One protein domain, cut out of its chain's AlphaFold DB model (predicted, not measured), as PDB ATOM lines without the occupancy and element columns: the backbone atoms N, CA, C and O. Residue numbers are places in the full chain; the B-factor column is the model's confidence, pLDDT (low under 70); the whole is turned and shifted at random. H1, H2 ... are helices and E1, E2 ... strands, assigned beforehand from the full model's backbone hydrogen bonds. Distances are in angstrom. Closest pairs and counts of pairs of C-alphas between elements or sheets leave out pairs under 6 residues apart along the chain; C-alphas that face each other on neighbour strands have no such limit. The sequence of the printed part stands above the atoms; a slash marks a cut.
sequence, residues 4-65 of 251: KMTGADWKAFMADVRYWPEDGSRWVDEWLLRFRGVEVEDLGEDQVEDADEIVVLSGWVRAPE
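What this domain is: This is residues 4 to 65 of the 251 residues of an uncharacterized protein of Bosea sp. ANAM02 (UniProt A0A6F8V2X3). A long two-stranded ribbon, E2 beside E4, bends strongly into a bow, and one short helix, H1, stands over the hollow side of the bow toward one end. The short strands E1 and E3 widen that end into a strongly twisted sheet, while residues 15 to 26 lead from H1 to the other end of the ribbon. The 62 printed residues have one named helix and four named strands, in the order E1, H1, E2, E3, E4; the sheet, E1 E4 E2 E3, is antiparallel, and the class is mixed. The whole is compact, with a radius of gyration of the C-alphas of 11.8 A, yet elongated, spanning 35 by 20 by 17 A.

Where its parts are: E1, residues 4 to 6, begins at C-alpha 4 (38.912, -17.165, -39.017). H1 is residues 7 to 14, 10.5 A long. E2, residues 27 to 35, measures 19.7 A, and E3 is residues 38 to 40. E4, residues 53 to 63, measures 27.0 A and ends at C-alpha 63 (36.118, -38.990, -47.889).

How they stand to each other: Edge strand E1 pairs with E4, N 5 and O 54 being 2.9 A apart. H1 is on the sheet, over E1, at a height of 8.4 A, and stands up from it at 51 degrees; its closest C-alphas with E4 are Gly 7 and Glu 53, 6.2 A apart. Each O i to N i+4 pair in H1 is within hydrogen-bond range. E1, H1 and E2 form a split strand-helix-strand unit, two strands of one sheet that are not neighbours, with a helix between them along the chain and E4 between them in the sheet; its crossover is right-handed. E4 and E2 are antiparallel at 171 degrees, with N 29 and O 60 2.8 A apart; E2 bends by 82 degrees at residue 30 and E4 by 72 degrees at residue 58. E2 and edge strand E3 form a hairpin, with N 35 and O 38 2.8 A apart. E1 is apart from E2 and E3.

The domain as a whole: The C-alphas of Ala 51 and Glu 65, the two farthest apart, are 36.0 A apart. The printed part has no cut. The links H1 to E2 and E3 to E4 are long, 12 residues each. Mean pLDDT of the printed part is 88.4; residues 64 to 65 are under 70.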
ATOM      1  N   LYS A   4      39.985 -17.770 -39.809       94.75
ATOM      2  CA  LYS A   4      38.912 -17.165 -39.017       94.75
ATOM      3  C   LYS A   4      37.642 -17.070 -39.847       94.75
ATOM      4  O   LYS A   4      37.721 -16.679 -41.013       94.75
ATOM      5  N   MET A   5      36.501 -17.365 -39.241       94.56
ATOM      6  CA  MET A   5      35.183 -17.180 -39.841       94.56
ATOM      7  C   MET A   5      34.153 -16.787 -38.780       94.56
ATOM      8  O   MET A   5      34.395 -16.959 -37.582       94.56
ATOM      9  N   THR A   6      33.027 -16.226 -39.218       94.88
ATOM     10  CA  THR A   6      31.904 -15.922 -38.321       94.88
ATOM     11  C   THR A   6      31.090 -17.180 -38.023       94.88
ATOM     12  O   THR A   6      31.155 -18.153 -38.775       94.88
ATOM     13  N   GLY A   7      30.280 -17.166 -36.969       93.50
ATOM     14  CA  GLY A   7      29.352 -18.254 -36.682       93.50
ATOM     15  C   GLY A   7      28.338 -18.482 -37.804       93.50
ATOM     16  O   GLY A   7      28.036 -19.625 -38.136       93.50
ATOM     17  N   ALA A   8      27.891 -17.415 -38.474       92.62
ATOM     18  CA  ALA A   8      27.041 -17.523 -39.661       92.62
ATOM     19  C   ALA A   8      27.749 -18.219 -40.840       92.62
ATOM     20  O   ALA A   8      27.118 -18.943 -41.613       92.62
ATOM     21  N   ASP A   9      29.056 -17.997 -41.006       92.81
ATOM     22  CA  ASP A   9      29.853 -18.701 -42.013       92.81
ATOM     23  C   ASP A   9      30.072 -20.164 -41.631       92.81
ATOM     24  O   ASP A   9      29.987 -21.018 -42.504       92.81
ATOM     25  N   TRP A  10      30.293 -20.454 -40.347       93.19
ATOM     26  CA  TRP A  10      30.431 -21.818 -39.839       93.19
ATOM     27  C   TRP A  10      29.160 -22.639 -40.044       93.19
ATOM     28  O   TRP A  10      29.221 -23.699 -40.653       93.19
ATOM     29  N   LYS A  11      27.997 -22.128 -39.624       92.19
ATOM     30  CA  LYS A  11      26.709 -22.808 -39.845       92.19
ATOM     31  C   LYS A  11      26.477 -23.090 -41.322       92.19
ATOM     32  O   LYS A  11      26.149 -24.199 -41.718       92.19
ATOM     33  N   ALA A  12      26.716 -22.090 -42.166       90.06
ATOM     34  CA  ALA A  12      26.561 -22.273 -43.597       90.06
ATOM     35  C   ALA A  12      27.605 -23.219 -44.209       90.06
ATOM     36  O   ALA A  12      27.315 -23.832 -45.229       90.06
ATOM     37  N   PHE A  13      28.800 -23.328 -43.626       91.00
ATOM     38  CA  PHE A  13      29.795 -24.316 -44.031       91.00
ATOM     39  C   PHE A  13      29.327 -25.723 -43.689       91.00
ATOM     40  O   PHE A  13      29.369 -26.578 -44.565       91.00
ATOM     41  N   MET A  14      28.853 -25.945 -42.460       89.69
ATOM     42  CA  MET A  14      28.363 -27.241 -41.981       89.69
ATOM     43  C   MET A  14      27.080 -27.697 -42.700       89.69
ATOM     44  O   MET A  14      26.910 -28.885 -42.948       89.69
ATOM     45  N   ALA A  15      26.250 -26.754 -43.155       87.38
ATOM     46  CA  ALA A  15      25.052 -27.035 -43.947       87.38
ATOM     47  C   ALA A  15      25.286 -27.159 -45.473       87.38
ATOM     48  O   ALA A  15      24.345 -27.458 -46.211       87.38
ATOM     49  N   ASP A  16      26.492 -26.888 -45.999       80.06
ATOM     50  CA  ASP A  16      26.747 -26.953 -47.448       80.06
ATOM     51  C   ASP A  16      26.958 -28.407 -47.898       80.06
ATOM     52  O   ASP A  16      28.037 -28.978 -47.720       80.06
ATOM     53  N   VAL A  17      25.945 -28.976 -48.562       79.69
ATOM     54  CA  VAL A  17      25.936 -30.356 -49.086       79.69
ATOM     55  C   VAL A  17      27.106 -30.685 -50.019       79.69
ATOM     56  O   VAL A  17      27.453 -31.850 -50.198       79.69
ATOM     57  N   ARG A  18      27.756 -29.678 -50.620       77.62
ATOM     58  CA  ARG A  18      28.960 -29.902 -51.431       77.62
ATOM     59  C   ARG A  18      30.162 -30.284 -50.572       77.62
ATOM     60  O   ARG A  18      31.029 -31.007 -51.065       77.62
ATOM     61  N   TYR A  19      30.241 -29.767 -49.349       81.31
ATOM     62  CA  TYR A  19      31.307 -30.058 -48.388       81.31
ATOM     63  C   TYR A  19      30.903 -31.210 -47.457       81.31
ATOM     64  O   TYR A  19      31.738 -32.079 -47.212       81.31
ATOM     65  N   TRP A  20      29.627 -31.286 -47.063       85.06
ATOM     66  CA  TRP A  20      29.059 -32.328 -46.195       85.06
ATOM     67  C   TRP A  20      27.857 -33.007 -46.863       85.06
ATOM     68  O   TRP A  20      26.712 -32.627 -46.616       85.06
ATOM     69  N   PRO A  21      28.092 -33.986 -47.751       79.06
ATOM     70  CA  PRO A  21      27.010 -34.691 -48.422       79.06
ATOM     71  C   PRO A  21      26.085 -35.398 -47.423       79.06
ATOM     72  O   PRO A  21      26.542 -35.981 -46.439       79.06
ATOM     73  N   GLU A  22      24.781 -35.384 -47.702       81.75
ATOM     74  CA  GLU A  22      23.754 -35.969 -46.822       81.75
ATOM     75  C   GLU A  22      23.893 -37.489 -46.650       81.75
ATOM     76  O   GLU A  22      23.402 -38.056 -45.676       81.75
ATOM     77  N   ASP A  23      24.590 -38.155 -47.573       81.44
ATOM     78  CA  ASP A  23      24.890 -39.586 -47.496       81.44
ATOM     79  C   ASP A  23      25.923 -39.939 -46.406       81.44
ATOM     80  O   ASP A  23      26.208 -41.117 -46.184       81.44
ATOM     81  N   GLY A  24      26.485 -38.934 -45.722       80.62
ATOM     82  CA  GLY A  24      27.479 -39.120 -44.668       80.62
ATOM     83  C   GLY A  24      28.831 -39.609 -45.186       80.62
ATOM     84  O   GLY A  24      29.672 -40.042 -44.400       80.62
ATOM     85  N   SER A  25      29.074 -39.535 -46.498       81.06
ATOM     86  CA  SER A  25      30.338 -39.943 -47.116       81.06
ATOM     87  C   SER A  25      31.531 -39.112 -46.644       81.06
ATOM     88  O   SER A  25      32.672 -39.535 -46.819       81.06
ATOM     89  N   ARG A  26      31.300 -37.944 -46.032       85.00
ATOM     90  CA  ARG A  26      32.358 -37.100 -45.476       85.00
ATOM     91  C   ARG A  26      32.115 -36.775 -44.018       85.00
ATOM     92  O   ARG A  26      31.008 -36.416 -43.631       85.00
ATOM     93  N   TRP A  27      33.178 -36.845 -43.227       87.38
ATOM     94  CA  TRP A  27      33.172 -36.435 -41.826       87.38
ATOM     95  C   TRP A  27      34.531 -35.864 -41.433       87.38
ATOM     96  O   TRP A  27      35.541 -36.083 -42.111       87.38
ATOM     97  N   VAL A  28      34.541 -35.112 -40.336       88.50
ATOM     98  CA  VAL A  28      35.763 -34.538 -39.774       88.50
ATOM     99  C   VAL A  28      36.360 -35.483 -38.739       88.50
ATOM    100  O   VAL A  28      35.644 -36.120 -37.972       88.50
ATOM    101  N   ASP A  29      37.681 -35.562 -38.732       87.69
ATOM    102  CA  ASP A  29      38.505 -36.344 -37.826       87.69
ATOM    103  C   ASP A  29      39.585 -35.418 -37.243       87.69
ATOM    104  O   ASP A  29      40.159 -34.594 -37.960       87.69
ATOM    105  N   GLU A  30      39.838 -35.520 -35.940       87.75
ATOM    106  CA  GLU A  30      40.859 -34.736 -35.221       87.75
ATOM    107  C   GLU A  30      40.808 -33.205 -35.450       87.75
ATOM    108  O   GLU A  30      41.854 -32.546 -35.510       87.75
ATOM    109  N   TRP A  31      39.623 -32.593 -35.611       89.44
ATOM    110  CA  TRP A  31      39.563 -31.130 -35.702       89.44
ATOM    111  C   TRP A  31      39.977 -30.453 -34.398       89.44
ATOM    112  O   TRP A  31      39.668 -30.888 -33.293       89.44
ATOM    113  N   LEU A  32      40.668 -29.331 -34.550       92.94
ATOM    114  CA  LEU A  32      40.965 -28.422 -33.463       92.94
ATOM    115  C   LEU A  32      40.497 -27.037 -33.881       92.94
ATOM    116  O   LEU A  32      40.966 -26.455 -34.868       92.94
ATOM    117  N   LEU A  33      39.552 -26.515 -33.119       94.38
ATOM    118  CA  LEU A  33      38.980 -25.194 -33.300       94.38
ATOM    119  C   LEU A  33      39.331 -24.338 -32.091       94.38
ATOM    120  O   LEU A  33      39.591 -24.850 -31.008       94.38
ATOM    121  N   ARG A  34      39.284 -23.019 -32.243       96.12
ATOM    122  CA  ARG A  34      39.206 -22.092 -31.115       96.12
ATOM    123  C   ARG A  34      37.894 -21.333 -31.187       96.12
ATOM    124  O   ARG A  34      37.652 -20.610 -32.152       96.12
ATOM    125  N   PHE A  35      37.088 -21.475 -30.145       95.31
ATOM    126  CA  PHE A  35      35.779 -20.856 -29.998       95.31
ATOM    127  C   PHE A  35      35.741 -20.074 -28.686       95.31
ATOM    128  O   PHE A  35      36.095 -20.595 -27.629       95.31
ATOM    129  N   ARG A  36      35.395 -18.781 -28.758       91.62
ATOM    130  CA  ARG A  36      35.375 -17.866 -27.594       91.62
ATOM    131  C   ARG A  36      36.675 -17.890 -26.766       91.62
ATOM    132  O   ARG A  36      36.666 -17.759 -25.545       91.62
ATOM    133  N   GLY A  37      37.810 -18.042 -27.451       88.88
ATOM    134  CA  GLY A  37      39.148 -18.054 -26.851       88.88
ATOM    135  C   GLY A  37      39.610 -19.401 -26.287       88.88
ATOM    136  O   GLY A  37      40.759 -19.486 -25.860       88.88
ATOM    137  N   VAL A  38      38.775 -20.442 -26.327       93.25
ATOM    138  CA  VAL A  38      39.092 -21.789 -25.825       93.25
ATOM    139  C   VAL A  38      39.243 -22.755 -26.993       93.25
ATOM    140  O   VAL A  38      38.517 -22.648 -27.978       93.25
ATOM    141  N   GLU A  39      40.209 -23.666 -26.906       95.06
ATOM    142  CA  GLU A  39      40.380 -24.728 -27.899       95.06
ATOM    143  C   GLU A  39      39.363 -25.849 -27.662       95.06
ATOM    144  O   GLU A  39      39.162 -26.274 -26.524       95.06
ATOM    145  N   VAL A  40      38.686 -26.275 -28.728       93.56
ATOM    146  CA  VAL A  40      37.611 -27.274 -28.700       93.56
ATOM    147  C   VAL A  40      37.818 -28.299 -29.817       93.56
ATOM    148  O   VAL A  40      38.272 -27.953 -30.909       93.56
ATOM    149  N   GLU A  41      37.482 -29.553 -29.520       85.62
ATOM    150  CA  GLU A  41      37.626 -30.722 -30.408       85.62
ATOM    151  C   GLU A  41      36.265 -31.247 -30.900       85.62
ATOM    152  O   GLU A  41      36.181 -32.333 -31.463       85.62
ATOM    153  N   ASP A  42      35.188 -30.493 -30.664       81.62
ATOM    154  CA  ASP A  42      33.837 -30.724 -31.181       81.62
ATOM    155  C   ASP A  42      33.036 -29.419 -31.051       81.62
ATOM    156  O   ASP A  42      33.079 -28.772 -29.999       81.62
ATOM    157  N   LEU A  43      32.364 -28.988 -32.120       85.94
ATOM    158  CA  LEU A  43      31.559 -27.764 -32.126       85.94
ATOM    159  C   LEU A  43      30.326 -27.942 -33.016       85.94
ATOM    160  O   LEU A  43      30.381 -27.755 -34.234       85.94
ATOM    161  N   GLY A  44      29.203 -28.268 -32.379       82.12
ATOM    162  CA  GLY A  44      27.899 -28.342 -33.033       82.12
ATOM    163  C   GLY A  44      27.385 -26.970 -33.478       82.12
ATOM    164  O   GLY A  44      27.667 -25.944 -32.856       82.12
ATOM    165  N   GLU A  45      26.602 -26.945 -34.558       82.56
ATOM    166  CA  GLU A  45      25.981 -25.720 -35.089       82.56
ATOM    167  C   GLU A  45      25.034 -25.040 -34.089       82.56
ATOM    168  O   GLU A  45      24.893 -23.816 -34.095       82.56
ATOM    169  N   ASP A  46      24.411 -25.825 -33.210       87.25
ATOM    170  CA  ASP A  46      23.490 -25.388 -32.160       87.25
ATOM    171  C   ASP A  46      24.181 -24.616 -31.024       87.25
ATOM    172  O   ASP A  46      23.522 -23.926 -30.248       87.25
ATOM    173  N   GLN A  47      25.511 -24.695 -30.940       89.69
ATOM    174  CA  GLN A  47      26.320 -24.038 -29.909       89.69
ATOM    175  C   GLN A  47      26.841 -22.660 -30.341       89.69
ATOM    176  O   GLN A  47      27.438 -21.937 -29.536       89.69
ATOM    177  N   VAL A  48      26.638 -22.304 -31.611       92.94
ATOM    178  CA  VAL A  48      27.259 -21.155 -32.271       92.94
ATOM    179  C   VAL A  48      26.208 -20.089 -32.563       92.94
ATOM    180  O   VAL A  48      25.191 -20.352 -33.197       92.94
ATOM    181  N   GLU A  49      26.468 -18.848 -32.168       95.00
ATOM    182  CA  GLU A  49      25.682 -17.689 -32.593       95.00
ATOM    183  C   GLU A  49      26.286 -17.067 -33.854       95.00
ATOM    184  O   GLU A  49      27.494 -17.120 -34.070       95.00
ATOM    185  N   ASP A  50      25.469 -16.418 -34.683       93.88
ATOM    186  CA  ASP A  50      25.906 -15.911 -35.996       93.88
ATOM    187  C   ASP A  50      27.097 -14.938 -35.915       93.88
ATOM    188  O   ASP A  50      27.943 -14.903 -36.810       93.88
ATOM    189  N   ALA A  51      27.177 -14.172 -34.823       93.88
ATOM    190  CA  ALA A  51      28.221 -13.184 -34.574       93.88
ATOM    191  C   ALA A  51      29.483 -13.747 -33.891       93.88
ATOM    192  O   ALA A  51      30.439 -12.994 -33.697       93.88
ATOM    193  N   ASP A  52      29.502 -15.025 -33.497       95.81
ATOM    194  CA  ASP A  52      30.672 -15.618 -32.843       95.81
ATOM    195  C   ASP A  52      31.887 -15.669 -33.793       95.81
ATOM    196  O   ASP A  52      31.746 -15.811 -35.009       95.81
ATOM    197  N   GLU A  53      33.103 -15.575 -33.242       95.88
ATOM    198  CA  GLU A  53      34.342 -15.862 -33.978       95.88
ATOM    199  C   GLU A  53      34.725 -17.330 -33.774       95.88
ATOM    200  O   GLU A  53      34.900 -17.786 -32.638       95.88
ATOM    201  N   ILE A  54      34.923 -18.041 -34.883       95.56
ATOM    202  CA  ILE A  54      35.464 -19.399 -34.904       95.56
ATOM    203  C   ILE A  54      36.798 -19.375 -35.636       95.56
ATOM    204  O   ILE A  54      36.924 -18.824 -36.735       95.56
ATOM    205  N   VAL A  55      37.812 -19.985 -35.021       96.12
ATOM    206  CA  VAL A  55      39.139 -20.121 -35.618       96.12
ATOM    207  C   VAL A  55      39.435 -21.593 -35.869       96.12
ATOM    208  O   VAL A  55      39.630 -22.352 -34.927       96.12
ATOM    209  N   VAL A  56      39.520 -21.988 -37.135       94.44
ATOM    210  CA  VAL A  56      39.953 -23.331 -37.535       94.44
ATOM    211  C   VAL A  56      41.474 -23.406 -37.425       94.44
ATOM    212  O   VAL A  56      42.184 -22.633 -38.084       94.44
ATOM    213  N   LEU A  57      41.976 -24.304 -36.573       93.56
ATOM    214  CA  LEU A  57      43.408 -24.484 -36.323       93.56
ATOM    215  C   LEU A  57      43.971 -25.666 -37.120       93.56
ATOM    216  O   LEU A  57      44.972 -25.487 -37.816       93.56
ATOM    217  N   SER A  58      43.324 -26.831 -37.044       92.88
ATOM    218  CA  SER A  58      43.714 -28.060 -37.754       92.88
ATOM    219  C   SER A  58      42.558 -29.063 -37.835       92.88
ATOM    220  O   SER A  58      41.500 -28.839 -37.250       92.88
ATOM    221  N   GLY A  59      42.769 -30.160 -38.560       90.88
ATOM    222  CA  GLY A  59      41.863 -31.304 -38.643       90.88
ATOM    223  C   GLY A  59      41.983 -32.022 -39.979       90.88
ATOM    224  O   GLY A  59      42.641 -31.527 -40.899       90.88
ATOM    225  N   TRP A  60      41.296 -33.150 -40.104       89.88
ATOM    226  CA  TRP A  60      41.240 -33.946 -41.322       89.88
ATOM    227  C   TRP A  60      39.795 -34.170 -41.748       89.88
ATOM    228  O   TRP A  60      38.941 -34.483 -40.934       89.88
ATOM    229  N   VAL A  61      39.516 -34.054 -43.039       88.31
ATOM    230  CA  VAL A  61      38.261 -34.520 -43.630       88.31
ATOM    231  C   VAL A  61      38.520 -35.873 -44.254       88.31
ATOM    232  O   VAL A  61      39.440 -36.029 -45.062       88.31
ATOM    233  N   ARG A  62      37.701 -36.851 -43.882       85.88
ATOM    234  CA  ARG A  62      37.676 -38.165 -44.518       85.88
ATOM    235  C   ARG A  62      36.677 -38.139 -45.660       85.88
ATOM    236  O   ARG A  62      35.572 -37.637 -45.486       85.88
ATOM    237  N   ALA A  63      37.053 -38.688 -46.808       78.06
ATOM    238  CA  ALA A  63      36.118 -38.990 -47.889       78.06
ATOM    239  C   ALA A  63      36.490 -40.332 -48.534       78.06
ATOM    240  O   ALA A  63      37.677 -40.653 -48.593       78.06
ATOM    241  N   PRO A  64      35.528 -41.121 -49.035       69.44
ATOM    242  CA  PRO A  64      35.835 -42.330 -49.788       69.44
ATOM    243  C   PRO A  64      36.668 -41.977 -51.028       69.44
ATOM    244  O   PRO A  64      36.318 -41.068 -51.781       69.44
ATOM    245  N   GLU A  65      37.779 -42.684 -51.239       59.62
ATOM    246  CA  GLU A  65      38.489 -42.666 -52.519       59.62
ATOM    247  C   GLU A  65      37.811 -43.650 -53.480       59.62
ATOM    248  O   GLU A  65      37.515 -44.790 -53.113       59.62
TER     249      GLU A  65